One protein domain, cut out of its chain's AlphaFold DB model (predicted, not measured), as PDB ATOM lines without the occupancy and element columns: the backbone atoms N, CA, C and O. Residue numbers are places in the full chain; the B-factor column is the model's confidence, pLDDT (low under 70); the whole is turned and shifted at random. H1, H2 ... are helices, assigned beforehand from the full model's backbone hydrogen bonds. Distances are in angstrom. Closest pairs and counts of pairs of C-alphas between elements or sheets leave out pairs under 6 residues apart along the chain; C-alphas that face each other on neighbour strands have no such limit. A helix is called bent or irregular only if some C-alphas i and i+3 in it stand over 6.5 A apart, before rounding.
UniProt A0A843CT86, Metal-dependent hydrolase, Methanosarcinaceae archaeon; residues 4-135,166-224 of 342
ATOM      1  N   LYS A   4     190.994 211.246 199.487       85.62
ATOM      2  CA  LYS A   4     192.450 211.466 199.444       85.62
ATOM      3  C   LYS A   4     193.159 211.198 200.774       85.62
ATOM      4  O   LYS A   4     194.344 210.875 200.767       85.62
ATOM      5  N   ASP A   5     192.477 211.389 201.901       89.69
ATOM      6  CA  ASP A   5     193.031 211.081 203.218       89.69
ATOM      7  C   ASP A   5     193.075 209.560 203.403       89.69
ATOM      8  O   ASP A   5     194.130 209.063 203.793       89.69
ATOM      9  N   HIS A   6     192.016 208.850 202.981       92.81
ATOM     10  CA  HIS A   6     191.939 207.382 202.961       92.81
ATOM     11  C   HIS A   6     193.100 206.741 202.211       92.81
ATOM     12  O   HIS A   6     193.850 205.943 202.776       92.81
ATOM     13  N   VAL A   7     193.351 207.179 200.978       92.94
ATOM     14  CA  VAL A   7     194.481 206.668 200.189       92.94
ATOM     15  C   VAL A   7     195.815 206.958 200.881       92.94
ATOM     16  O   VAL A   7     196.656 206.074 201.027       92.94
ATOM     17  N   ARG A   8     196.036 208.201 201.329       94.75
ATOM     18  CA  ARG A   8     197.328 208.616 201.900       94.75
ATOM     19  C   ARG A   8     197.646 207.911 203.212       94.75
ATOM     20  O   ARG A   8     198.808 207.588 203.447       94.75
ATOM     21  N   ILE A   9     196.655 207.724 204.075       96.00
ATOM     22  CA  ILE A   9     196.824 207.056 205.366       96.00
ATOM     23  C   ILE A   9     196.995 205.552 205.156       96.00
ATOM     24  O   ILE A   9     197.933 204.985 205.713       96.00
ATOM     25  N   THR A  10     196.193 204.938 204.282       97.06
ATOM     26  CA  THR A  10     196.334 203.521 203.916       97.06
ATOM     27  C   THR A  10     197.721 203.211 203.346       97.06
ATOM     28  O   THR A  10     198.369 202.261 203.790       97.06
ATOM     29  N   VAL A  11     198.220 204.022 202.405       96.44
ATOM     30  CA  VAL A  11     199.565 203.843 201.828       96.44
ATOM     31  C   VAL A  11     200.648 204.038 202.890       96.44
ATOM     32  O   VAL A  11     201.577 203.240 202.961       96.44
ATOM     33  N   ALA A  12     200.523 205.053 203.753       96.56
ATOM     34  CA  ALA A  12     201.488 205.291 204.826       96.56
ATOM     35  C   ALA A  12     201.549 204.123 205.828       96.56
ATOM     36  O   ALA A  12     202.641 203.703 206.203       96.56
ATOM     37  N   PHE A  13     200.397 203.570 206.222       97.19
ATOM     38  CA  PHE A  13     200.313 202.388 207.086       97.19
ATOM     39  C   PHE A  13     200.944 201.159 206.427       97.19
ATOM     40  O   PHE A  13     201.678 200.406 207.070       97.19
ATOM     41  N   SER A  14     200.678 200.981 205.132       96.94
ATOM     42  CA  SER A  14     201.040 199.769 204.396       96.94
ATOM     43  C   SER A  14     202.463 199.785 203.831       96.94
ATOM     44  O   SER A  14     202.941 198.755 203.364       96.94
ATOM     45  N   LEU A  15     203.157 200.926 203.887       95.94
ATOM     46  CA  LEU A  15     204.501 201.120 203.342       95.94
ATOM     47  C   LEU A  15     205.520 200.018 203.704       95.94
ATOM     48  O   LEU A  15     206.179 199.539 202.779       95.94
ATOM     49  N   PRO A  16     205.667 199.576 204.973       93.75
ATOM     50  CA  PRO A  16     206.621 198.518 205.305       93.75
ATOM     51  C   PRO A  16     206.292 197.197 204.625       93.75
ATOM     52  O   PRO A  16     207.197 196.507 204.168       93.75
ATOM     53  N   PHE A  17     205.007 196.877 204.483       92.94
ATOM     54  CA  PHE A  17     204.562 195.665 203.806       92.94
ATOM     55  C   PHE A  17     204.740 195.771 202.293       92.94
ATOM     56  O   PHE A  17     205.163 194.803 201.681       92.94
ATOM     57  N   ILE A  18     204.496 196.943 201.693       95.00
ATOM     58  CA  ILE A  18     204.743 197.180 200.262       95.00
ATOM     59  C   ILE A  18     206.230 197.001 199.937       95.00
ATOM     60  O   ILE A  18     206.568 196.274 199.006       95.00
ATOM     61  N   ILE A  19     207.117 197.640 200.707       93.50
ATOM     62  CA  ILE A  19     208.568 197.558 200.488       93.50
ATOM     63  C   ILE A  19     209.058 196.128 200.708       93.50
ATOM     64  O   ILE A  19     209.771 195.589 199.866       93.50
ATOM     65  N   PHE A  20     208.643 195.496 201.808       89.81
ATOM     66  CA  PHE A  20     209.005 194.113 202.093       89.81
ATOM     67  C   PHE A  20     208.521 193.153 201.005       89.81
ATOM     68  O   PHE A  20     209.293 192.325 200.538       89.81
ATOM     69  N   PHE A  21     207.274 193.297 200.558       89.25
ATOM     70  CA  PHE A  21     206.707 192.469 199.502       89.25
ATOM     71  C   PHE A  21     207.447 192.650 198.172       89.25
ATOM     72  O   PHE A  21     207.741 191.663 197.509       89.25
ATOM     73  N   PHE A  22     207.833 193.881 197.817       92.38
ATOM     74  CA  PHE A  22     208.665 194.144 196.638       92.38
ATOM     75  C   PHE A  22     210.015 193.412 196.713       92.38
ATOM     76  O   PHE A  22     210.432 192.778 195.749       92.38
ATOM     77  N   ILE A  23     210.683 193.448 197.868       88.69
ATOM     78  CA  ILE A  23     211.957 192.740 198.072       88.69
ATOM     79  C   ILE A  23     211.750 191.227 198.018       88.69
ATOM     80  O   ILE A  23     212.522 190.527 197.368       88.69
ATOM     81  N   ALA A  24     210.702 190.717 198.668       86.12
ATOM     82  CA  ALA A  24     210.371 189.299 198.645       86.12
ATOM     83  C   ALA A  24     210.144 188.814 197.208       86.12
ATOM     84  O   ALA A  24     210.683 187.779 196.833       86.12
ATOM     85  N   VAL A  25     209.435 189.592 196.386       88.62
ATOM     86  CA  VAL A  25     209.249 189.322 194.952       88.62
ATOM     87  C   VAL A  25     210.587 189.199 194.222       88.62
ATOM     88  O   VAL A  25     210.811 188.216 193.524       88.62
ATOM     89  N   VAL A  26     211.512 190.134 194.453       87.81
ATOM     90  CA  VAL A  26     212.851 190.110 193.838       87.81
ATOM     91  C   VAL A  26     213.684 188.900 194.289       87.81
ATOM     92  O   VAL A  26     214.450 188.366 193.495       87.81
ATOM     93  N   LEU A  27     213.552 188.459 195.545       87.75
ATOM     94  CA  LEU A  27     214.403 187.409 196.125       87.75
ATOM     95  C   LEU A  27     213.860 185.982 195.978       87.75
ATOM     96  O   LEU A  27     214.645 185.041 195.949       87.75
ATOM     97  N   THR A  28     212.539 185.802 195.944       86.12
ATOM     98  CA  THR A  28     211.898 184.471 196.017       86.12
ATOM     99  C   THR A  28     211.392 183.957 194.675       86.12
ATOM    100  O   THR A  28     210.913 182.831 194.599       86.12
ATOM    101  N   GLY A  29     211.471 184.771 193.619       85.19
ATOM    102  CA  GLY A  29     210.931 184.413 192.310       85.19
ATOM    103  C   GLY A  29     209.404 184.480 192.228       85.19
ATOM    104  O   GLY A  29     208.840 184.024 191.237       85.19
ATOM    105  N   ILE A  30     208.718 185.064 193.226       87.75
ATOM    106  CA  ILE A  30     207.308 185.451 193.054       87.75
ATOM    107  C   ILE A  30     207.229 186.365 191.819       87.75
ATOM    108  O   ILE A  30     208.096 187.228 191.646       87.75
ATOM    109  N   PRO A  31     206.205 186.227 190.962       89.69
ATOM    110  CA  PRO A  31     206.117 187.024 189.749       89.69
ATOM    111  C   PRO A  31     206.158 188.535 190.014       89.69
ATOM    112  O   PRO A  31     205.444 189.055 190.875       89.69
ATOM    113  N   ILE A  32     206.946 189.269 189.218       91.19
ATOM    114  CA  ILE A  32     207.148 190.718 189.397       91.19
ATOM    115  C   ILE A  32     205.853 191.532 189.312       91.19
ATOM    116  O   ILE A  32     205.725 192.574 189.960       91.19
ATOM    117  N   TRP A  33     204.855 191.035 188.568       93.19
ATOM    118  CA  TRP A  33     203.545 191.673 188.487       93.19
ATOM    119  C   TRP A  33     202.881 191.783 189.864       93.19
ATOM    120  O   TRP A  33     202.157 192.750 190.103       93.19
ATOM    121  N   ALA A  34     203.162 190.874 190.804       92.81
ATOM    122  CA  ALA A  34     202.558 190.896 192.132       92.81
ATOM    123  C   ALA A  34     202.931 192.179 192.884       92.81
ATOM    124  O   ALA A  34     202.068 192.816 193.494       92.81
ATOM    125  N   ALA A  35     204.188 192.620 192.766       92.12
ATOM    126  CA  ALA A  35     204.685 193.840 193.399       92.12
ATOM    127  C   ALA A  35     203.997 195.122 192.893       92.12
ATOM    128  O   ALA A  35     204.000 196.136 193.588       92.12
ATOM    129  N   ILE A  36     203.384 195.076 191.705       93.62
ATOM    130  CA  ILE A  36     202.617 196.180 191.115       93.62
ATOM    131  C   ILE A  36     201.130 196.034 191.449       93.62
ATOM    132  O   ILE A  36     200.480 196.994 191.869       93.62
ATOM    133  N   VAL A  37     200.584 194.825 191.296       95.06
ATOM    134  CA  VAL A  37     199.163 194.535 191.524       95.06
ATOM    135  C   VAL A  37     198.780 194.773 192.982       95.06
ATOM    136  O   VAL A  37     197.724 195.356 193.233       95.06
ATOM    137  N   PHE A  38     199.631 194.399 193.941       96.25
ATOM    138  CA  PHE A  38     199.327 194.561 195.362       96.25
ATOM    139  C   PHE A  38     199.101 196.033 195.771       96.25
ATOM    140  O   PHE A  38     198.013 196.332 196.273       96.25
ATOM    141  N   PRO A  39     200.027 196.991 195.528       96.31
ATOM    142  CA  PRO A  39     199.795 198.401 195.855       96.31
ATOM    143  C   PRO A  39     198.617 199.021 195.098       96.31
ATOM    144  O   PRO A  39     197.885 199.833 195.663       96.31
ATOM    145  N   VAL A  40     198.399 198.631 193.837       94.88
ATOM    146  CA  VAL A  40     197.250 199.106 193.050       94.88
ATOM    147  C   VAL A  40     195.941 198.649 193.694       94.88
ATOM    148  O   VAL A  40     195.058 199.471 193.944       94.88
ATOM    149  N   CYS A  41     195.834 197.366 194.043       95.88
ATOM    150  CA  CYS A  41     194.666 196.811 194.725       95.88
ATOM    151  C   CYS A  41     194.473 197.410 196.122       95.88
ATOM    152  O   CYS A  41     193.341 197.657 196.522       95.88
ATOM    153  N   LEU A  42     195.555 197.709 196.843       96.75
ATOM    154  CA  LEU A  42     195.503 198.418 198.122       96.75
ATOM    155  C   LEU A  42     194.868 199.811 197.982       96.75
ATOM    156  O   LEU A  42     193.975 200.169 198.752       96.75
ATOM    157  N   ILE A  43     195.294 200.589 196.983       94.06
ATOM    158  CA  ILE A  43     194.748 201.926 196.715       94.06
ATOM    159  C   ILE A  43     193.278 201.828 196.307       94.06
ATOM    160  O   ILE A  43     192.442 202.525 196.884       94.06
ATOM    161  N   ILE A  44     192.952 200.939 195.364       92.00
ATOM    162  CA  ILE A  44     191.573 200.690 194.927       92.00
ATOM    163  C   ILE A  44     190.712 200.299 196.136       92.00
ATOM    164  O   ILE A  44     189.689 200.932 196.389       92.00
ATOM    165  N   GLY A  45     191.172 199.346 196.948       93.81
ATOM    166  CA  GLY A  45     190.508 198.904 198.173       93.81
ATOM    167  C   GLY A  45     190.226 200.045 199.152       93.81
ATOM    168  O   GLY A  45     189.127 200.130 199.686       93.81
ATOM    169  N   SER A  46     191.163 200.979 199.342       94.19
ATOM    170  CA  SER A  46     190.965 202.134 200.239       94.19
ATOM    171  C   SER A  46     189.875 203.111 199.786       94.19
ATOM    172  O   SER A  46     189.365 203.890 200.590       94.19
ATOM    173  N   LEU A  47     189.507 203.068 198.504       90.00
ATOM    174  CA  LEU A  47     188.459 203.894 197.909       90.00
ATOM    175  C   LEU A  47     187.133 203.140 197.769       90.00
ATOM    176  O   LEU A  47     186.096 203.777 197.603       90.00
ATOM    177  N   LEU A  48     187.148 201.804 197.840       88.62
ATOM    178  CA  LEU A  48     185.970 200.963 197.617       88.62
ATOM    179  C   LEU A  48     184.739 201.344 198.437       88.62
ATOM    180  O   LEU A  48     183.672 201.524 197.840       88.62
ATOM    181  N   PRO A  49     184.855 201.515 199.762       89.31
ATOM    182  CA  PRO A  49     183.687 201.796 200.579       89.31
ATOM    183  C   PRO A  49     183.050 203.153 200.243       89.31
ATOM    184  O   PRO A  49     181.823 203.260 200.253       89.31
ATOM    185  N   ASP A  50     183.836 204.151 199.818       85.25
ATOM    186  CA  ASP A  50     183.329 205.475 199.423       85.25
ATOM    187  C   ASP A  50     182.371 205.421 198.221       85.25
ATOM    188  O   ASP A  50     181.530 206.307 198.069       85.25
ATOM    189  N   ALA A  51     182.420 204.388 197.375       78.12
ATOM    190  CA  ALA A  51     181.459 204.257 196.279       78.12
ATOM    191  C   ALA A  51     180.035 203.900 196.744       78.12
ATOM    192  O   ALA A  51     179.085 204.086 195.982       78.12
ATOM    193  N   ASP A  52     179.874 203.383 197.968       73.62
ATOM    194  CA  ASP A  52     178.571 203.065 198.579       73.62
ATOM    195  C   ASP A  52     177.969 204.275 199.321       73.62
ATOM    196  O   ASP A  52     176.806 204.264 199.729       73.62
ATOM    197  N   CYS A  53     178.732 205.363 199.499       68.19
ATOM    198  CA  CYS A  53     178.183 206.575 200.089       68.19
ATOM    199  C   CYS A  53     177.346 207.312 199.026       68.19
ATOM    200  O   CYS A  53     177.863 207.879 198.067       68.19
ATOM    201  N   GLY A  54     176.017 207.302 199.175       57.53
ATOM    202  CA  GLY A  54     175.062 207.977 198.278       57.53
ATOM    203  C   GLY A  54     175.150 209.516 198.259       57.53
ATOM    204  O   GLY A  54     174.150 210.182 198.003       57.53
ATOM    205  N   GLY A  55     176.310 210.085 198.595       58.03
ATOM    206  CA  GLY A  55     176.605 211.511 198.560       58.03
ATOM    207  C   GLY A  55     177.223 211.952 197.234       58.03
ATOM    208  O   GLY A  55     177.203 211.234 196.240       58.03
ATOM    209  N   LYS A  56     177.784 213.162 197.233       51.69
ATOM    210  CA  LYS A  56     178.639 213.706 196.172       51.69
ATOM    211  C   LYS A  56     180.109 213.396 196.517       51.69
ATOM    212  O   LYS A  56     180.784 214.294 197.025       51.69
ATOM    213  N   PRO A  57     180.617 212.155 196.387       52.72
ATOM    214  CA  PRO A  57     181.986 211.871 196.787       52.72
ATOM    215  C   PRO A  57     182.936 212.692 195.916       52.72
ATOM    216  O   PRO A  57     182.690 212.894 194.732       52.72
ATOM    217  N   THR A  58     184.062 213.132 196.465       51.12
ATOM    218  CA  THR A  58     185.187 213.662 195.670       51.12
ATOM    219  C   THR A  58     185.588 212.700 194.544       51.12
ATOM    220  O   THR A  58     186.019 213.143 193.487       51.12
ATOM    221  N   LEU A  59     185.340 211.394 194.723       51.03
ATOM    222  CA  LEU A  59     185.461 210.365 193.691       51.03
ATOM    223  C   LEU A  59     184.583 210.634 192.450       51.03
ATOM    224  O   LEU A  59     185.008 210.371 191.332       51.03
ATOM    225  N   TYR A  60     183.386 211.198 192.634       50.09
ATOM    226  CA  TYR A  60     182.467 211.563 191.550       50.09
ATOM    227  C   TYR A  60     183.018 212.700 190.678       50.09
ATOM    228  O   TYR A  60     182.736 212.733 189.484       50.09
ATOM    229  N   TYR A  61     183.807 213.616 191.253       52.56
ATOM    230  CA  TYR A  61     184.298 214.810 190.554       52.56
ATOM    231  C   TYR A  61     185.748 214.699 190.068       52.56
ATOM    232  O   TYR A  61     186.050 215.198 188.990       52.56
ATOM    233  N   GLU A  62     186.639 214.047 190.824       64.75
ATOM    234  CA  GLU A  62     188.065 213.925 190.471       64.75
ATOM    235  C   GLU A  62     188.416 212.568 189.829       64.75
ATOM    236  O   GLU A  62     189.364 212.491 189.054       64.75
ATOM    237  N   PHE A  63     187.646 211.504 190.097       66.00
ATOM    238  CA  PHE A  63     187.953 210.128 189.669       66.00
ATOM    239  C   PHE A  63     186.739 209.416 189.049       66.00
ATOM    240  O   PHE A  63     186.457 208.248 189.336       66.00
ATOM    241  N   TYR A  64     186.019 210.118 188.170       71.19
ATOM    242  CA  TYR A  64     184.779 209.633 187.553       71.19
ATOM    243  C   TYR A  64     184.877 208.233 186.900       71.19
ATOM    244  O   TYR A  64     183.960 207.434 187.108       71.19
ATOM    245  N   PRO A  65     185.961 207.861 186.180       71.44
ATOM    246  CA  PRO A  65     186.082 206.517 185.605       71.44
ATOM    247  C   PRO A  65     186.102 205.408 186.663       71.44
ATOM    248  O   PRO A  65     185.444 204.381 186.500       71.44
ATOM    249  N   ILE A  66     186.804 205.641 187.778       68.00
ATOM    250  CA  ILE A  66     186.878 204.699 188.903       68.00
ATOM    251  C   ILE A  66     185.487 204.554 189.524       68.00
ATOM    252  O   ILE A  66     185.001 203.440 189.692       68.00
ATOM    253  N   TYR A  67     184.788 205.668 189.761       74.12
ATOM    254  CA  TYR A  67     183.410 205.650 190.254       74.12
ATOM    255  C   TYR A  67     182.462 204.837 189.352       74.12
ATOM    256  O   TYR A  67     181.646 204.055 189.849       74.12
ATOM    257  N   LEU A  68     182.570 204.988 188.027       75.69
ATOM    258  CA  LEU A  68     181.727 204.261 187.078       75.69
ATOM    259  C   LEU A  68     181.989 202.749 187.129       75.69
ATOM    260  O   LEU A  68     181.036 201.969 187.153       75.69
ATOM    261  N   ALA A  69     183.261 202.349 187.226       69.44
ATOM    262  CA  ALA A  69     183.666 200.953 187.384       69.44
ATOM    263  C   ALA A  69     183.181 200.343 188.711       69.44
ATOM    264  O   ALA A  69     182.906 199.149 188.783       69.44
ATOM    265  N   MET A  70     183.009 201.152 189.759       73.12
ATOM    266  CA  MET A  70     182.589 200.677 191.081       73.12
ATOM    267  C   MET A  70     181.088 200.436 191.220       73.12
ATOM    268  O   MET A  70     180.674 199.630 192.049       73.12
ATOM    269  N   LYS A  71     180.240 201.072 190.405       76.81
ATOM    270  CA  LYS A  71     178.789 200.808 190.420       76.81
ATOM    271  C   LYS A  71     178.423 199.328 190.215       76.81
ATOM    272  O   LYS A  71     177.673 198.805 191.043       76.81
ATOM    273  N   PRO A  72     178.905 198.635 189.162       78.94
ATOM    274  CA  PRO A  72     178.600 197.216 188.977       78.94
ATOM    275  C   PRO A  72     179.197 196.352 190.095       78.94
ATOM    276  O   PRO A  72     178.564 195.388 190.521       78.94
ATOM    277  N   ILE A  73     180.356 196.738 190.631       74.19
ATOM    278  CA  ILE A  73     181.012 196.066 191.760       74.19
ATOM    279  C   ILE A  73     180.137 196.132 193.016       74.19
ATOM    280  O   ILE A  73     179.866 195.104 193.635       74.19
ATOM    281  N   ASN A  74     179.633 197.319 193.361       72.62
ATOM    282  CA  ASN A  74     178.748 197.516 194.509       72.62
ATOM    283  C   ASN A  74     177.442 196.739 194.343       72.62
ATOM    284  O   ASN A  74     176.962 196.118 195.293       72.62
ATOM    285  N   LEU A  75     176.885 196.726 193.126       77.44
ATOM    286  CA  LEU A  75     175.711 195.920 192.807       77.44
ATOM    287  C   LEU A  75     175.989 194.428 193.024       77.44
ATOM    288  O   LEU A  75     175.179 193.745 193.651       77.44
ATOM    289  N   PHE A  76     177.131 193.920 192.558       77.25
ATOM    290  CA  PHE A  76     177.489 192.514 192.720       77.25
ATOM    291  C   PHE A  76     177.754 192.151 194.184       77.25
ATOM    292  O   PHE A  76     177.246 191.136 194.665       77.25
ATOM    293  N   ALA A  77     178.485 192.982 194.929       71.56
ATOM    294  CA  ALA A  77     178.706 192.788 196.361       71.56
ATOM    295  C   ALA A  77     177.369 192.747 197.118       71.56
ATOM    296  O   ALA A  77     177.132 191.852 197.930       71.56
ATOM    297  N   TYR A  78     176.442 193.648 196.779       72.31
ATOM    298  CA  TYR A  78     175.087 193.641 197.323       72.31
ATOM    299  C   TYR A  78     174.314 192.355 196.975       72.31
ATOM    300  O   TYR A  78     173.668 191.767 197.848       72.31
ATOM    301  N   LEU A  79     174.365 191.895 195.719       78.12
ATOM    302  CA  LEU A  79     173.715 190.649 195.293       78.12
ATOM    303  C   LEU A  79     174.297 189.436 196.024       78.12
ATOM    304  O   LEU A  79     173.538 188.603 196.518       78.12
ATOM    305  N   THR A  80     175.617 189.384 196.167       75.88
ATOM    306  CA  THR A  80     176.331 188.340 196.909       75.88
ATOM    307  C   THR A  80     175.864 188.315 198.360       75.88
ATOM    308  O   THR A  80     175.383 187.290 198.842       75.88
ATOM    309  N   MET A  81     175.856 189.467 199.035       71.31
ATOM    310  CA  MET A  81     175.322 189.587 200.394       71.31
ATOM    311  C   MET A  81     173.864 189.124 200.485       71.31
ATOM    312  O   MET A  81     173.499 188.418 201.422       71.31
ATOM    313  N   ARG A  82     173.014 189.470 199.512       74.00
ATOM    314  CA  ARG A  82     171.610 189.028 199.480       74.00
ATOM    315  C   ARG A  82     171.480 187.505 199.368       74.00
ATOM    316  O   ARG A  82     170.568 186.943 199.974       74.00
ATOM    317  N   LEU A  83     172.344 186.856 198.588       79.00
ATOM    318  CA  LEU A  83     172.343 185.403 198.413       79.00
ATOM    319  C   LEU A  83     172.804 184.685 199.687       79.00
ATOM    320  O   LEU A  83     172.110 183.782 200.149       79.00
ATOM    321  N   PHE A  84     173.909 185.130 200.289       74.69
ATOM    322  CA  PHE A  84     174.471 184.512 201.495       74.69
ATOM    323  C   PHE A  84     173.656 184.814 202.761       74.69
ATOM    324  O   PHE A  84     173.490 183.956 203.625       74.69
ATOM    325  N   PHE A  85     173.070 186.007 202.858       73.75
ATOM    326  CA  PHE A  85     172.334 186.469 204.034       73.75
ATOM    327  C   PHE A  85     170.829 186.571 203.769       73.75
ATOM    328  O   PHE A  85     170.188 187.548 204.162       73.75
ATOM    329  N   ARG A  86     170.227 185.541 203.150       69.75
ATOM    330  CA  ARG A  86     168.769 185.463 202.894       69.75
ATOM    331  C   ARG A  86     167.924 185.766 204.138       69.75
ATOM    332  O   ARG A  86     166.929 186.479 204.038       69.75
ATOM    333  N   LYS A  87     168.367 185.322 205.323       70.94
ATOM    334  CA  LYS A  87     167.723 185.607 206.624       70.94
ATOM    335  C   LYS A  87     167.647 187.107 206.954       70.94
ATOM    336  O   LYS A  87     166.762 187.541 207.684       70.94
ATOM    337  N   TYR A  88     168.542 187.910 206.387       65.31
ATOM    338  CA  TYR A  88     168.632 189.356 206.585       65.31
ATOM    339  C   TYR A  88     168.041 190.156 205.412       65.31
ATOM    340  O   TYR A  88     168.011 191.386 205.466       65.31
ATOM    341  N   ALA A  89     167.491 189.486 204.388       60.78
ATOM    342  CA  ALA A  89     166.869 190.131 203.230       60.78
ATOM    343  C   ALA A  89     165.706 191.067 203.622       60.78
ATOM    344  O   ALA A  89     165.509 192.104 202.987       60.78
ATOM    345  N   GLY A  90     164.989 190.763 204.713       65.25
ATOM    346  CA  GLY A  90     163.931 191.622 205.264       65.25
ATOM    347  C   GLY A  90     164.437 192.933 205.886       65.25
ATOM    348  O   GLY A  90     163.706 193.921 205.916       65.25
ATOM    349  N   ARG A  91     165.710 192.996 206.309       66.88
ATOM    350  CA  ARG A  91     166.338 194.202 206.886       66.88
ATOM    351  C   ARG A  91     166.998 195.099 205.838       66.88
ATOM    352  O   ARG A  91     167.695 196.048 206.187       66.88
ATOM    353  N   ARG A  92     166.747 194.854 204.545       63.44
ATOM    354  CA  ARG A  92     167.286 195.637 203.419       63.44
ATOM    355  C   ARG A  92     167.126 197.144 203.616       63.44
ATOM    356  O   ARG A  92     168.072 197.890 203.400       63.44
ATOM    357  N   ARG A  93     165.940 197.597 204.038       63.84
ATOM    358  CA  ARG A  93     165.674 199.028 204.265       63.84
ATOM    359  C   ARG A  93     166.506 199.596 205.409       63.84
ATOM    360  O   ARG A  93     166.921 200.736 205.315       63.84
ATOM    361  N   GLU A  94     166.764 198.823 206.455       65.94
ATOM    362  CA  GLU A  94     167.566 199.265 207.596       65.94
ATOM    363  C   GLU A  94     169.060 199.318 207.250       65.94
ATOM    364  O   GLU A  94     169.741 200.259 207.642       65.94
ATOM    365  N   MET A  95     169.547 198.371 206.439       64.62
ATOM    366  CA  MET A  95     170.924 198.364 205.927       64.62
ATOM    367  C   MET A  95     171.174 199.487 204.911       64.62
ATOM    368  O   MET A  95     172.172 200.184 205.022       64.62
ATOM    369  N   LEU A  96     170.247 199.714 203.973       62.91
ATOM    370  CA  LEU A  96     170.336 200.811 202.997       62.91
ATOM    371  C   LEU A  96     170.145 202.195 203.636       62.91
ATOM    372  O   LEU A  96     170.667 203.179 203.128       62.91
ATOM    373  N   ARG A  97     169.377 202.288 204.732       61.56
ATOM    374  CA  ARG A  97     169.219 203.528 205.513       61.56
ATOM    375  C   ARG A  97     170.341 203.732 206.528       61.56
ATOM    376  O   ARG A  97     170.466 204.833 207.063       61.56
ATOM    377  N   ALA A  98     171.136 202.704 206.832       61.62
ATOM    378  CA  ALA A  98     172.332 202.882 207.637       61.62
ATOM    379  C   ALA A  98     173.280 203.791 206.849       61.62
ATOM    380  O   ALA A  98     173.534 203.559 205.673       61.62
ATOM    381  N   HIS A  99     173.784 204.831 207.511       54.41
ATOM    382  CA  HIS A  99     174.415 206.007 206.902       54.41
ATOM    383  C   HIS A  99     175.583 205.712 205.929       54.41
ATOM    384  O   HIS A  99     176.030 206.632 205.246       54.41
ATOM    385  N   ARG A 100     176.106 204.477 205.866       70.19
ATOM    386  CA  ARG A 100     177.239 204.092 205.007       70.19
ATOM    387  C   ARG A 100     177.127 202.699 204.345       70.19
ATOM    388  O   ARG A 100     178.132 202.121 203.960       70.19
ATOM    389  N   GLY A 101     175.919 202.158 204.174       73.56
ATOM    390  CA  GLY A 101     175.707 200.931 203.388       73.56
ATOM    391  C   GLY A 101     176.446 199.685 203.909       73.56
ATOM    392  O   GLY A 101     176.768 199.589 205.094       73.56
ATOM    393  N   ILE A 102     176.643 198.684 203.046       80.50
ATOM    394  CA  ILE A 102     177.135 197.348 203.440       80.50
ATOM    395  C   ILE A 102     178.652 197.223 203.329       80.50
ATOM    396  O   ILE A 102     179.254 196.456 204.080       80.50
ATOM    397  N   LEU A 103     179.274 198.011 202.448       87.44
ATOM    398  CA  LEU A 103     180.727 198.014 202.270       87.44
ATOM    399  C   LEU A 103     181.473 198.629 203.457       87.44
ATOM    400  O   LEU A 103     182.671 198.439 203.587       87.44
ATOM    401  N   HIS A 104     180.766 199.280 204.380       90.62
ATOM    402  CA  HIS A 104     181.315 199.780 205.640       90.62
ATOM    403  C   HIS A 104     181.163 198.763 206.787       90.62
ATOM    404  O   HIS A 104     180.835 199.115 207.924       90.62
ATOM    405  N   SER A 105     181.364 197.481 206.478       91.06
ATOM    406  CA  SER A 105     181.341 196.368 207.431       91.06
ATOM    407  C   SER A 105     182.413 195.341 207.082       91.06
ATOM    408  O   SER A 105     182.740 195.167 205.912       91.06
ATOM    409  N   LEU A 106     182.938 194.633 208.082       93.31
ATOM    410  CA  LEU A 106     183.972 193.612 207.909       93.31
ATOM    411  C   LEU A 106     183.518 192.513 206.940       93.31
ATOM    412  O   LEU A 106     184.268 192.086 206.068       93.31
ATOM    413  N   THR A 107     182.260 192.087 207.064       90.12
ATOM    414  CA  THR A 107     181.652 191.097 206.170       90.12
ATOM    415  C   THR A 107     181.514 191.633 204.748       90.12
ATOM    416  O   THR A 107     181.815 190.916 203.795       90.12
ATOM    417  N   GLY A 108     181.101 192.896 204.602       89.06
ATOM    418  CA  GLY A 108     180.995 193.559 203.308       89.06
ATOM    419  C   GLY A 108     182.335 193.659 202.589       89.06
ATOM    420  O   GLY A 108     182.405 193.271 201.427       89.06
ATOM    421  N   ILE A 109     183.393 194.099 203.282       93.19
ATOM    422  CA  ILE A 109     184.727 194.239 202.679       93.19
ATOM    423  C   ILE A 109     185.363 192.889 202.336       93.19
ATOM    424  O   ILE A 109     186.055 192.772 201.330       93.19
ATOM    425  N   PHE A 110     185.115 191.848 203.138       93.81
ATOM    426  CA  PHE A 110     185.607 190.502 202.848       93.81
ATOM    427  C   PHE A 110     184.968 189.958 201.568       93.81
ATOM    428  O   PHE A 110     185.664 189.497 200.665       93.81
ATOM    429  N   LEU A 111     183.638 190.047 201.470       89.69
ATOM    430  CA  LEU A 111     182.905 189.524 200.320       89.69
ATOM    431  C   LEU A 111     183.159 190.336 199.053       89.69
ATOM    432  O   LEU A 111     183.340 189.736 197.997       89.69
ATOM    433  N   SER A 112     183.225 191.668 199.139       88.75
ATOM    434  CA  SER A 112     183.579 192.500 197.985       88.75
ATOM    435  C   SER A 112     184.993 192.187 197.483       88.75
ATOM    436  O   SER A 112     185.166 191.998 196.282       88.75
ATOM    437  N   SER A 113     185.985 192.041 198.375       93.31
ATOM    438  CA  SER A 113     187.348 191.651 197.996       93.31
ATOM    439  C   SER A 113     187.402 190.273 197.347       93.31
ATOM    440  O   SER A 113     188.059 190.122 196.322       93.31
ATOM    441  N   ALA A 114     186.714 189.272 197.909       93.06
ATOM    442  CA  ALA A 114     186.711 187.907 197.377       93.06
ATOM    443  C   ALA A 114     186.108 187.856 195.971       93.06
ATOM    444  O   ALA A 114     186.713 187.320 195.048       93.06
ATOM    445  N   VAL A 115     184.940 188.474 195.797       88.69
ATOM    446  CA  VAL A 115     184.272 188.587 194.499       88.69
ATOM    447  C   VAL A 115     185.174 189.254 193.471       88.69
ATOM    448  O   VAL A 115     185.318 188.756 192.357       88.69
ATOM    449  N   LEU A 116     185.767 190.392 193.826       89.56
ATOM    450  CA  LEU A 116     186.605 191.140 192.901       89.56
ATOM    451  C   LEU A 116     187.872 190.391 192.547       89.56
ATOM    452  O   LEU A 116     188.262 190.409 191.388       89.56
ATOM    453  N   ALA A 117     188.477 189.700 193.509       94.31
ATOM    454  CA  ALA A 117     189.612 188.838 193.246       94.31
ATOM    455  C   ALA A 117     189.251 187.725 192.252       94.31
ATOM    456  O   ALA A 117     190.014 187.504 191.316       94.31
ATOM    457  N   VAL A 118     188.070 187.097 192.368       92.94
ATOM    458  CA  VAL A 118     187.589 186.127 191.365       92.94
ATOM    459  C   VAL A 118     187.426 186.791 189.997       92.94
ATOM    460  O   VAL A 118     187.938 186.275 189.009       92.94
ATOM    461  N   ILE A 119     186.751 187.943 189.924       89.44
ATOM    462  CA  ILE A 119     186.509 188.648 188.655       89.44
ATOM    463  C   ILE A 119     187.829 189.047 187.988       89.44
ATOM    464  O   ILE A 119     188.016 188.765 186.807       89.44
ATOM    465  N   PHE A 120     188.750 189.669 188.727       90.56
ATOM    466  CA  PHE A 120     190.058 190.054 188.201       90.56
ATOM    467  C   PHE A 120     190.852 188.835 187.737       90.56
ATOM    468  O   PHE A 120     191.422 188.880 186.652       90.56
ATOM    469  N   SER A 121     190.841 187.740 188.503       93.75
ATOM    470  CA  SER A 121     191.536 186.506 188.117       93.75
ATOM    471  C   SER A 121     190.971 185.944 186.814       93.75
ATOM    472  O   SER A 121     191.730 185.691 185.890       93.75
ATOM    473  N   LEU A 122     189.642 185.845 186.685       92.94
ATOM    474  CA  LEU A 122     188.992 185.362 185.463       92.94
ATOM    475  C   LEU A 122     189.297 186.249 184.251       92.94
ATOM    476  O   LEU A 122     189.633 185.734 183.188       92.94
ATOM    477  N   VAL A 123     189.199 187.573 184.399       91.06
ATOM    478  CA  VAL A 123     189.493 188.517 183.309       91.06
ATOM    479  C   VAL A 123     190.952 188.404 182.872       91.06
ATOM    480  O   VAL A 123     191.222 188.339 181.674       91.06
ATOM    481  N   CYS A 124     191.888 188.340 183.822       91.31
ATOM    482  CA  CYS A 124     193.307 188.178 183.521       91.31
ATOM    483  C   CYS A 124     193.609 186.820 182.876       91.31
ATOM    484  O   CYS A 124     194.354 186.792 181.901       91.31
ATOM    485  N   SER A 125     192.997 185.725 183.335       90.19
ATOM    486  CA  SER A 125     193.149 184.400 182.716       90.19
ATOM    487  C   SER A 125     192.610 184.364 181.285       90.19
ATOM    488  O   SER A 125     193.278 183.844 180.396       90.19
ATOM    489  N   VAL A 126     191.435 184.953 181.031       92.62
ATOM    490  CA  VAL A 126     190.872 185.049 179.673       92.62
ATOM    491  C   VAL A 126     191.766 185.905 178.779       92.62
ATOM    492  O   VAL A 126     192.040 185.524 177.646       92.62
ATOM    493  N   PHE A 127     192.255 187.042 179.276       91.19
ATOM    494  CA  PHE A 127     193.161 187.896 178.513       91.19
ATOM    495  C   PHE A 127     194.480 187.183 178.187       91.19
ATOM    496  O   PHE A 127     194.913 187.218 177.040       91.19
ATOM    497  N   ALA A 128     195.081 186.493 179.159       88.31
ATOM    498  CA  ALA A 128     196.291 185.704 178.947       88.31
ATOM    499  C   ALA A 128     196.070 184.618 177.882       88.31
ATOM    500  O   ALA A 128     196.866 184.503 176.954       88.31
ATOM    501  N   PHE A 129     194.946 183.899 177.952       88.06
ATOM    502  CA  PHE A 129     194.561 182.915 176.941       88.06
ATOM    503  C   PHE A 129     194.428 183.535 175.541       88.06
ATOM    504  O   PHE A 129     194.949 182.983 174.577       88.06
ATOM    505  N   LEU A 130     193.777 184.696 175.420       90.50
ATOM    506  CA  LEU A 130     193.625 185.392 174.138       90.50
ATOM    507  C   LEU A 130     194.966 185.872 173.568       90.50
ATOM    508  O   LEU A 130     195.160 185.812 172.358       90.50
ATOM    509  N   VAL A 131     195.886 186.337 174.419       87.75
ATOM    510  CA  VAL A 131     197.238 186.739 174.001       87.75
ATOM    511  C   VAL A 131     198.022 185.539 173.475       87.75
ATOM    512  O   VAL A 131     198.639 185.651 172.420       87.75
ATOM    513  N   ILE A 132     197.955 184.392 174.158       85.19
ATOM    514  CA  ILE A 132     198.599 183.148 173.709       85.19
ATOM    515  C   ILE A 132     197.997 182.692 172.373       85.19
ATOM    516  O   ILE A 132     198.724 182.489 171.406       85.19
ATOM    517  N   ALA A 133     196.665 182.639 172.276       84.06
ATOM    518  CA  ALA A 133     195.962 182.233 171.059       84.06
ATOM    519  C   ALA A 133     196.226 183.162 169.857       84.06
ATOM    520  O   ALA A 133     196.141 182.723 168.713       84.06
ATOM    521  N   ALA A 134     196.527 184.441 170.099       87.25
ATOM    522  CA  ALA A 134     196.904 185.396 169.057       87.25
ATOM    523  C   ALA A 134     198.405 185.361 168.711       87.25
ATOM    524  O   ALA A 134     198.781 185.795 167.621       87.25
ATOM    525  N   GLY A 135     199.252 184.898 169.637       81.38
ATOM    526  CA  GLY A 135     200.706 184.818 169.482       81.38
ATOM    527  C   GLY A 135     201.178 183.562 168.747       81.38
ATOM    528  O   GLY A 135     202.121 183.643 167.961       81.38
ATOM    529  N   LEU A 166     200.187 172.627 186.931       92.25
ATOM    530  CA  LEU A 166     200.425 172.988 188.327       92.25
ATOM    531  C   LEU A 166     200.994 174.407 188.457       92.25
ATOM    532  O   LEU A 166     200.557 175.163 189.330       92.25
ATOM    533  N   ASN A 167     201.914 174.791 187.572       90.19
ATOM    534  CA  ASN A 167     202.467 176.141 187.511       90.19
ATOM    535  C   ASN A 167     201.378 177.170 187.184       90.19
ATOM    536  O   ASN A 167     201.225 178.149 187.917       90.19
ATOM    537  N   ALA A 168     200.544 176.911 186.172       89.69
ATOM    538  CA  ALA A 168     199.439 177.799 185.809       89.69
ATOM    539  C   ALA A 168     198.428 177.977 186.957       89.69
ATOM    540  O   ALA A 168     198.014 179.097 187.269       89.69
ATOM    541  N   LEU A 169     198.052 176.889 187.639       91.75
ATOM    542  CA  LEU A 169     197.174 176.956 188.811       91.75
ATOM    543  C   LEU A 169     197.818 177.739 189.960       91.75
ATOM    544  O   LEU A 169     197.146 178.544 190.607       91.75
ATOM    545  N   THR A 170     199.115 177.538 190.192       92.50
ATOM    546  CA  THR A 170     199.874 178.257 191.219       92.50
ATOM    547  C   THR A 170     199.883 179.758 190.937       92.50
ATOM    548  O   THR A 170     199.579 180.547 191.832       92.50
ATOM    549  N   GLU A 171     200.132 180.172 189.694       91.69
ATOM    550  CA  GLU A 171     200.085 181.583 189.302       91.69
ATOM    551  C   GLU A 171     198.696 182.199 189.490       91.69
ATOM    552  O   GLU A 171     198.584 183.291 190.054       91.69
ATOM    553  N   ILE A 172     197.628 181.492 189.097       93.44
ATOM    554  CA  ILE A 172     196.242 181.947 189.292       93.44
ATOM    555  C   ILE A 172     195.941 182.137 190.783       93.44
ATOM    556  O   ILE A 172     195.344 183.143 191.173       93.44
ATOM    557  N   VAL A 173     196.366 181.201 191.635       94.88
ATOM    558  CA  VAL A 173     196.161 181.289 193.086       94.88
ATOM    559  C   VAL A 173     196.953 182.451 193.685       94.88
ATOM    560  O   VAL A 173     196.394 183.226 194.465       94.88
ATOM    561  N   ILE A 174     198.222 182.630 193.307       93.94
ATOM    562  CA  ILE A 174     199.041 183.764 193.766       93.94
ATOM    563  C   ILE A 174     198.405 185.084 193.318       93.94
ATOM    564  O   ILE A 174     198.333 186.028 194.109       93.94
ATOM    565  N   PHE A 175     197.891 185.158 192.088       95.69
ATOM    566  CA  PHE A 175     197.205 186.340 191.565       95.69
ATOM    567  C   PHE A 175     195.943 186.653 192.359       95.69
ATOM    568  O   PHE A 175     195.794 187.768 192.869       95.69
ATOM    569  N   PHE A 176     195.087 185.652 192.555       96.88
ATOM    570  CA  PHE A 176     193.883 185.771 193.364       96.88
ATOM    571  C   PHE A 176     194.198 186.284 194.775       96.88
ATOM    572  O   PHE A 176     193.591 187.256 195.228       96.88
ATOM    573  N   LEU A 177     195.170 185.673 195.462       96.31
ATOM    574  CA  LEU A 177     195.555 186.062 196.819       96.31
ATOM    575  C   LEU A 177     196.135 187.478 196.866       96.31
ATOM    576  O   LEU A 177     195.784 188.251 197.755       96.31
ATOM    577  N   THR A 178     196.968 187.848 195.892       95.44
ATOM    578  CA  THR A 178     197.563 189.189 195.798       95.44
ATOM    579  C   THR A 178     196.480 190.260 195.658       95.44
ATOM    580  O   THR A 178     196.477 191.249 196.398       95.44
ATOM    581  N   VAL A 179     195.520 190.042 194.754       96.62
ATOM    582  CA  VAL A 179     194.380 190.943 194.551       96.62
ATOM    583  C   VAL A 179     193.497 190.993 195.798       96.62
ATOM    584  O   VAL A 179     193.166 192.080 196.275       96.62
ATOM    585  N   PHE A 180     193.150 189.832 196.363       97.25
ATOM    586  CA  PHE A 180     192.293 189.729 197.543       97.25
ATOM    587  C   PHE A 180     192.883 190.472 198.743       97.25
ATOM    588  O   PHE A 180     192.211 191.320 199.333       97.25
ATOM    589  N   ILE A 181     194.141 190.184 199.093       96.88
ATOM    590  CA  ILE A 181     194.816 190.777 200.253       96.88
ATOM    591  C   ILE A 181     194.997 192.282 200.044       96.88
ATOM    592  O   ILE A 181     194.747 193.047 200.977       96.88
ATOM    593  N   GLY A 182     195.365 192.725 198.835       96.88
ATOM    594  CA  GLY A 182     195.467 194.147 198.503       96.88
ATOM    595  C   GLY A 182     194.137 194.876 198.710       96.88
ATOM    596  O   GLY A 182     194.055 195.801 199.521       96.88
ATOM    597  N   LEU A 183     193.067 194.410 198.055       95.94
ATOM    598  CA  LEU A 183     191.729 195.002 198.174       95.94
ATOM    599  C   LEU A 183     191.217 194.984 199.618       95.94
ATOM    600  O   LEU A 183     190.684 195.984 200.100       95.94
ATOM    601  N   PHE A 184     191.371 193.856 200.318       97.25
ATOM    602  CA  PHE A 184     190.893 193.694 201.689       97.25
ATOM    603  C   PHE A 184     191.629 194.620 202.655       97.25
ATOM    604  O   PHE A 184     190.985 195.292 203.453       97.25
ATOM    605  N   SER A 185     192.956 194.716 202.546       97.44
ATOM    606  CA  SER A 185     193.767 195.585 203.405       97.44
ATOM    607  C   SER A 185     193.416 197.059 203.207       97.44
ATOM    608  O   SER A 185     193.275 197.800 204.180       97.44
ATOM    609  N   GLY A 186     193.200 197.476 201.955       97.12
ATOM    610  CA  GLY A 186     192.782 198.838 201.642       97.12
ATOM    611  C   GLY A 186     191.412 199.167 202.232       97.12
ATOM    612  O   GLY A 186     191.257 200.166 202.935       97.12
ATOM    613  N   GLN A 187     190.430 198.290 202.012       96.06
ATOM    614  CA  GLN A 187     189.087 198.457 202.571       96.06
ATOM    615  C   GLN A 187     189.096 198.422 204.108       96.06
ATOM    616  O   GLN A 187     188.401 199.202 204.755       96.06
ATOM    617  N   PHE A 188     189.904 197.557 204.719       97.44
ATOM    618  CA  PHE A 188     190.044 197.479 206.172       97.44
ATOM    619  C   PHE A 188     190.573 198.791 206.762       97.44
ATOM    620  O   PHE A 188     190.014 199.301 207.736       97.44
ATOM    621  N   MET A 189     191.615 199.369 206.155       97.62
ATOM    622  CA  MET A 189     192.157 200.657 206.588       97.62
ATOM    623  C   MET A 189     191.144 201.787 206.422       97.62
ATOM    624  O   MET A 189     190.988 202.593 207.339       97.62
ATOM    625  N   HIS A 190     190.373 201.787 205.333       95.50
ATOM    626  CA  HIS A 190     189.249 202.706 205.176       95.50
ATOM    627  C   HIS A 190     188.266 202.605 206.359       95.50
ATOM    628  O   HIS A 190     187.927 203.617 206.974       95.50
ATOM    629  N   LEU A 191     187.853 201.388 206.740       95.69
ATOM    630  CA  LEU A 191     186.944 201.166 207.873       95.69
ATOM    631  C   LEU A 191     187.522 201.668 209.208       95.69
ATOM    632  O   LEU A 191     186.813 202.257 210.037       95.69
ATOM    633  N   TYR A 192     188.815 201.435 209.427       97.00
ATOM    634  CA  TYR A 192     189.542 201.938 210.590       97.00
ATOM    635  C   TYR A 192     189.525 203.472 210.647       97.00
ATOM    636  O   TYR A 192     189.197 204.063 211.681       97.00
ATOM    637  N   GLU A 193     189.804 204.132 209.531       95.62
ATOM    638  CA  GLU A 193     189.801 205.589 209.454       95.62
ATOM    639  C   GLU A 193     188.410 206.175 209.689       95.62
ATOM    640  O   GLU A 193     188.236 207.134 210.445       95.62
ATOM    641  N   ASP A 194     187.386 205.558 209.115       93.62
ATOM    642  CA  ASP A 194     186.010 205.982 209.310       93.62
ATOM    643  C   ASP A 194     185.520 205.791 210.750       93.62
ATOM    644  O   ASP A 194     184.727 206.600 211.250       93.62
ATOM    645  N   SER A 195     186.064 204.802 211.462       95.69
ATOM    646  CA  SER A 195     185.844 204.618 212.902       95.69
ATOM    647  C   SER A 195     186.371 205.793 213.731       95.69
ATOM    648  O   SER A 195     185.893 206.020 214.840       95.69
ATOM    649  N   CYS A 196     187.306 206.585 213.195       95.69
ATOM    650  CA  CYS A 196     187.836 207.790 213.835       95.69
ATOM    651  C   CYS A 196     186.938 209.027 213.622       95.69
ATOM    652  O   CYS A 196     187.113 210.060 214.277       95.69
ATOM    653  N   THR A 197     185.952 208.946 212.725       92.62
ATOM    654  CA  THR A 197     185.034 210.050 212.416       92.62
ATOM    655  C   THR A 197     183.806 210.062 213.324       92.62
ATOM    656  O   THR A 197     183.455 209.058 213.943       92.62
ATOM    657  N   LYS A 198     183.099 211.202 213.360       90.62
ATOM    658  CA  LYS A 198     181.805 211.325 214.057       90.62
ATOM    659  C   LYS A 198     180.725 210.384 213.523       90.62
ATOM    660  O   LYS A 198     179.862 209.955 214.288       90.62
ATOM    661  N   SER A 199     180.735 210.103 212.218       87.44
ATOM    662  CA  SER A 199     179.785 209.168 211.612       87.44
ATOM    663  C   SER A 199     179.995 207.760 212.163       87.44
ATOM    664  O   SER A 199     179.014 207.091 212.499       87.44
ATOM    665  N   GLY A 200     181.265 207.365 212.310       91.50
ATOM    666  CA  GLY A 200     181.673 206.037 212.742       91.50
ATOM    667  C   GLY A 200     181.279 204.931 211.765       91.50
ATOM    668  O   GLY A 200     180.707 205.185 210.704       91.50
ATOM    669  N   ILE A 201     181.537 203.692 212.176       92.25
ATOM    670  CA  ILE A 201     181.247 202.477 211.414       92.25
ATOM    671  C   ILE A 201     180.632 201.391 212.286       92.25
ATOM    672  O   ILE A 201     180.865 201.319 213.494       92.25
ATOM    673  N   ARG A 202     179.846 200.517 211.652       92.12
ATOM    674  CA  ARG A 202     179.317 199.292 212.254       92.12
ATOM    675  C   ARG A 202     180.036 198.080 211.664       92.12
ATOM    676  O   ARG A 202     179.548 197.455 210.726       92.12
ATOM    677  N   TRP A 203     181.193 197.750 212.236       93.38
ATOM    678  CA  TRP A 203     182.093 196.694 211.755       93.38
ATOM    679  C   TRP A 203     181.406 195.350 211.514       93.38
ATOM    680  O   TRP A 203     181.733 194.653 210.564       93.38
ATOM    681  N   PHE A 204     180.436 194.993 212.349       90.81
ATOM    682  CA  PHE A 204     179.844 193.658 212.361       90.81
ATOM    683  C   PHE A 204     178.466 193.591 211.702       90.81
ATOM    684  O   PHE A 204     177.710 192.663 211.982       90.81
ATOM    685  N   LEU A 205     178.090 194.551 210.851       86.19
ATOM    686  CA  LEU A 205     176.892 194.372 210.028       86.19
ATOM    687  C   LEU A 205     177.059 193.145 209.107       86.19
ATOM    688  O   LEU A 205     178.146 192.940 208.574       86.19
ATOM    689  N   PRO A 206     176.000 192.338 208.896       81.44
ATOM    690  CA  PRO A 206     174.619 192.520 209.370       81.44
ATOM    691  C   PRO A 206     174.321 191.920 210.762       81.44
ATOM    692  O   PRO A 206     173.175 191.960 211.209       81.44
ATOM    693  N   PHE A 207     175.313 191.350 211.447       84.81
ATOM    694  CA  PHE A 207     175.143 190.621 212.711       84.81
ATOM    695  C   PHE A 207     174.933 191.531 213.925       84.81
ATOM    696  O   PHE A 207     174.176 191.181 214.827       84.81
ATOM    697  N   SER A 208     175.573 192.702 213.948       85.25
ATOM    698  CA  SER A 208     175.459 193.663 215.046       85.25
ATOM    699  C   SER A 208     175.347 195.102 214.548       85.25
ATOM    700  O   SER A 208     175.978 195.509 213.572       85.25
ATOM    701  N   GLY A 209     174.533 195.886 215.256       83.75
ATOM    702  CA  GLY A 209     174.387 197.327 215.055       83.75
ATOM    703  C   GLY A 209     175.395 198.169 215.844       83.75
ATOM    704  O   GLY A 209     175.319 199.398 215.777       83.75
ATOM    705  N   PHE A 210     176.304 197.534 216.599       90.19
ATOM    706  CA  PHE A 210     177.296 198.230 217.415       90.19
ATOM    707  C   PHE A 210     178.156 199.149 216.549       90.19
ATOM    708  O   PHE A 210     178.729 198.726 215.543       90.19
ATOM    709  N   ARG A 211     178.218 200.423 216.942       92.56
ATOM    710  CA  ARG A 211     178.894 201.473 216.187       92.56
ATOM    711  C   ARG A 211     180.128 201.952 216.936       92.56
ATOM    712  O   ARG A 211     180.020 202.402 218.072       92.56
ATOM    713  N   ILE A 212     181.261 201.941 216.246       94.88
ATOM    714  CA  ILE A 212     182.523 202.520 216.696       94.88
ATOM    715  C   ILE A 212     182.683 203.880 216.017       94.88
ATOM    716  O   ILE A 212     182.596 203.975 214.796       94.88
ATOM    717  N   SER A 213     182.872 204.941 216.802       95.25
ATOM    718  CA  SER A 213     182.989 206.314 216.295       95.25
ATOM    719  C   SER A 213     183.992 207.135 217.099       95.25
ATOM    720  O   SER A 213     184.118 206.947 218.311       95.25
ATOM    721  N   GLY A 214     184.629 208.094 216.435       94.62
ATOM    722  CA  GLY A 214     185.477 209.118 217.035       94.62
ATOM    723  C   GLY A 214     184.858 210.509 216.900       94.62
ATOM    724  O   GLY A 214     183.646 210.670 216.765       94.62
ATOM    725  N   HIS A 215     185.699 211.538 216.938       92.56
ATOM    726  CA  HIS A 215     185.286 212.940 216.888       92.56
ATOM    727  C   HIS A 215     185.908 213.722 215.723       92.56
ATOM    728  O   HIS A 215     185.763 214.950 215.688       92.56
ATOM    729  N   ILE A 216     186.589 213.064 214.775       90.31
ATOM    730  CA  ILE A 216     187.113 213.727 213.568       90.31
ATOM    731  C   ILE A 216     185.944 214.213 212.709       90.31
ATOM    732  O   ILE A 216     184.999 213.465 212.430       90.31
ATOM    733  N   ARG A 217     186.003 215.485 212.299       84.38
ATOM    734  CA  ARG A 217     185.009 216.084 211.402       84.38
ATOM    735  C   ARG A 217     185.463 215.981 209.950       84.38
ATOM    736  O   ARG A 217     186.577 216.362 209.609       84.38
ATOM    737  N   THR A 218     184.571 215.514 209.089       73.69
ATOM    738  CA  THR A 218     184.588 215.830 207.658       73.69
ATOM    739  C   THR A 218     184.172 217.284 207.508       73.69
ATOM    740  O   THR A 218     183.072 217.633 207.924       73.69
ATOM    741  N   ILE A 219     185.052 218.131 206.984       66.38
ATOM    742  CA  ILE A 219     184.743 219.542 206.730       66.38
ATOM    743  C   ILE A 219     183.522 219.607 205.812       66.38
ATOM    744  O   ILE A 219     183.546 219.033 204.724       66.38
ATOM    745  N   THR A 220     182.474 220.290 206.256       57.41
ATOM    746  CA  THR A 220     181.408 220.806 205.393       57.41
ATOM    747  C   THR A 220     181.709 222.270 205.091       57.41
ATOM    748  O   THR A 220     182.358 222.939 205.900       57.41
ATOM    749  N   ASP A 221     181.250 222.774 203.947       50.84
ATOM    750  CA  ASP A 221     181.560 224.132 203.471       50.84
ATOM    751  C   ASP A 221     181.157 225.253 204.462       50.84
ATOM    752  O   ASP A 221     181.741 226.337 204.429       50.84
ATOM    753  N   ASP A 222     180.264 224.952 205.413       53.12
ATOM    754  CA  ASP A 222     179.731 225.880 206.421       53.12
ATOM    755  C   ASP A 222     180.493 225.920 207.769       53.12
ATOM    756  O   ASP A 222     180.111 226.669 208.669       53.12
ATOM    757  N   ASP A 223     181.555 225.122 207.970       60.44
ATOM    758  CA  ASP A 223     182.221 225.029 209.284       60.44
ATOM    759  C   ASP A 223     183.308 226.127 209.453       60.44
ATOM    760  O   ASP A 223     184.415 226.056 208.909       60.44
ATOM    761  N   ASP A 224     183.020 227.142 210.281       62.44
ATOM    762  CA  ASP A 224     183.938 228.242 210.653       62.44
ATOM    763  C   ASP A 224     185.259 227.765 211.300       62.44
ATOM    764  O   ASP A 224     186.238 228.513 211.381       62.44
TER     765      ASP A 224
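Overview. This is residues 4 to 135 and 166 to 224 of the 342 residues of the protein "Metal-dependent hydrolase" of Methanosarcinaceae archaeon (UniProt A0A843CT86). A long helix, H8, runs through the middle, with H2 packed along it and the equally long H7 crossing it at an angle, while the bent H1 folds over H2. At one end H5 crosses the early part of H7; H3, H4 and irregular H6 are nearby, and the tip of H7, residues 126 to 135, sticks out at the other end. The printed part has 191 residues and eight named helices, H1 to H8 in order, with no named strand: class all helix. It is compact, with a radius of gyration of the C-alphas of 18.0 A and spans of 57 by 39 by 30 A.

Arrangement. H1, residues 4 to 28, was assigned as one helix by its hydrogen bonds but is bent: C-alphas 13 and 16 are 7.6 A apart. Its arms, H1a and H1b, residues 4 to 13 and 16 to 28, stand at 57 degrees, a steep tilt. H1b forms a hairpin with H2, residues 32 to 47, at a shallow tilt of 21 degrees; their closest C-alphas, Phe 22 and Ala 35, are 5.1 A apart. H3, residues 49 to 52, touches H5, residues 64 to 84, closest at C-alphas Ala 51 and Met 70, 6.4 A. H4, residues 58 to 62, and H5 touch only at the corner, only just, with 3 pairs of C-alphas within 8 A. H6, residues 86 to 97, irregular with C-alphas 90 and 93 7.7 A apart, touches no helix. H7, residues 106 to 135, touches H5 with residues 108 to 116 alone, closest at C-alphas Ala 77 and Ser 112, 5.1 A, at a steep tilt of 64 degrees. H8, residues 166 to 195, touches H2 the same way at a shallow tilt of 29 degrees; C-alphas Ser 46 and Gly 186 come closest, 4.0 A. H7 and H8 touch, opposite ways at 36 degrees, only just steep. Every O i to N i+4 pair is within hydrogen-bond range in H1a, H1b, H4, H7 and H8, against 10 of 12 in H2, 15 of 17 in H5 and 3 of 8 in H6, where 5 of 9 O i to N i+3 pairs are; H3 is too short for an i+4 pair.

Along the chain. H1a begins at C-alpha 4, (192.450, 211.466, 199.444). H2 is 24.4 A long, H5 30.5 A and H7 42.8 A. H8 is 42.6 A and ends at C-alpha 195, (185.844, 204.618, 212.902).

Size, cuts and confidence. The farthest C-alphas, Gly 135 and Asp 224, are 62.1 A apart. Residues 136 to 165 are not printed; C-alphas 135 and 166 are 22.3 A apart across the cut. Of the links printed whole, H6 to H7 is short and the others tight. Residues 196 to 224 have no named element. Mean pLDDT of the printed part is 84.3, with 32 residues under 70, among them 53 to 63, 88 to 99 and 219 to 224.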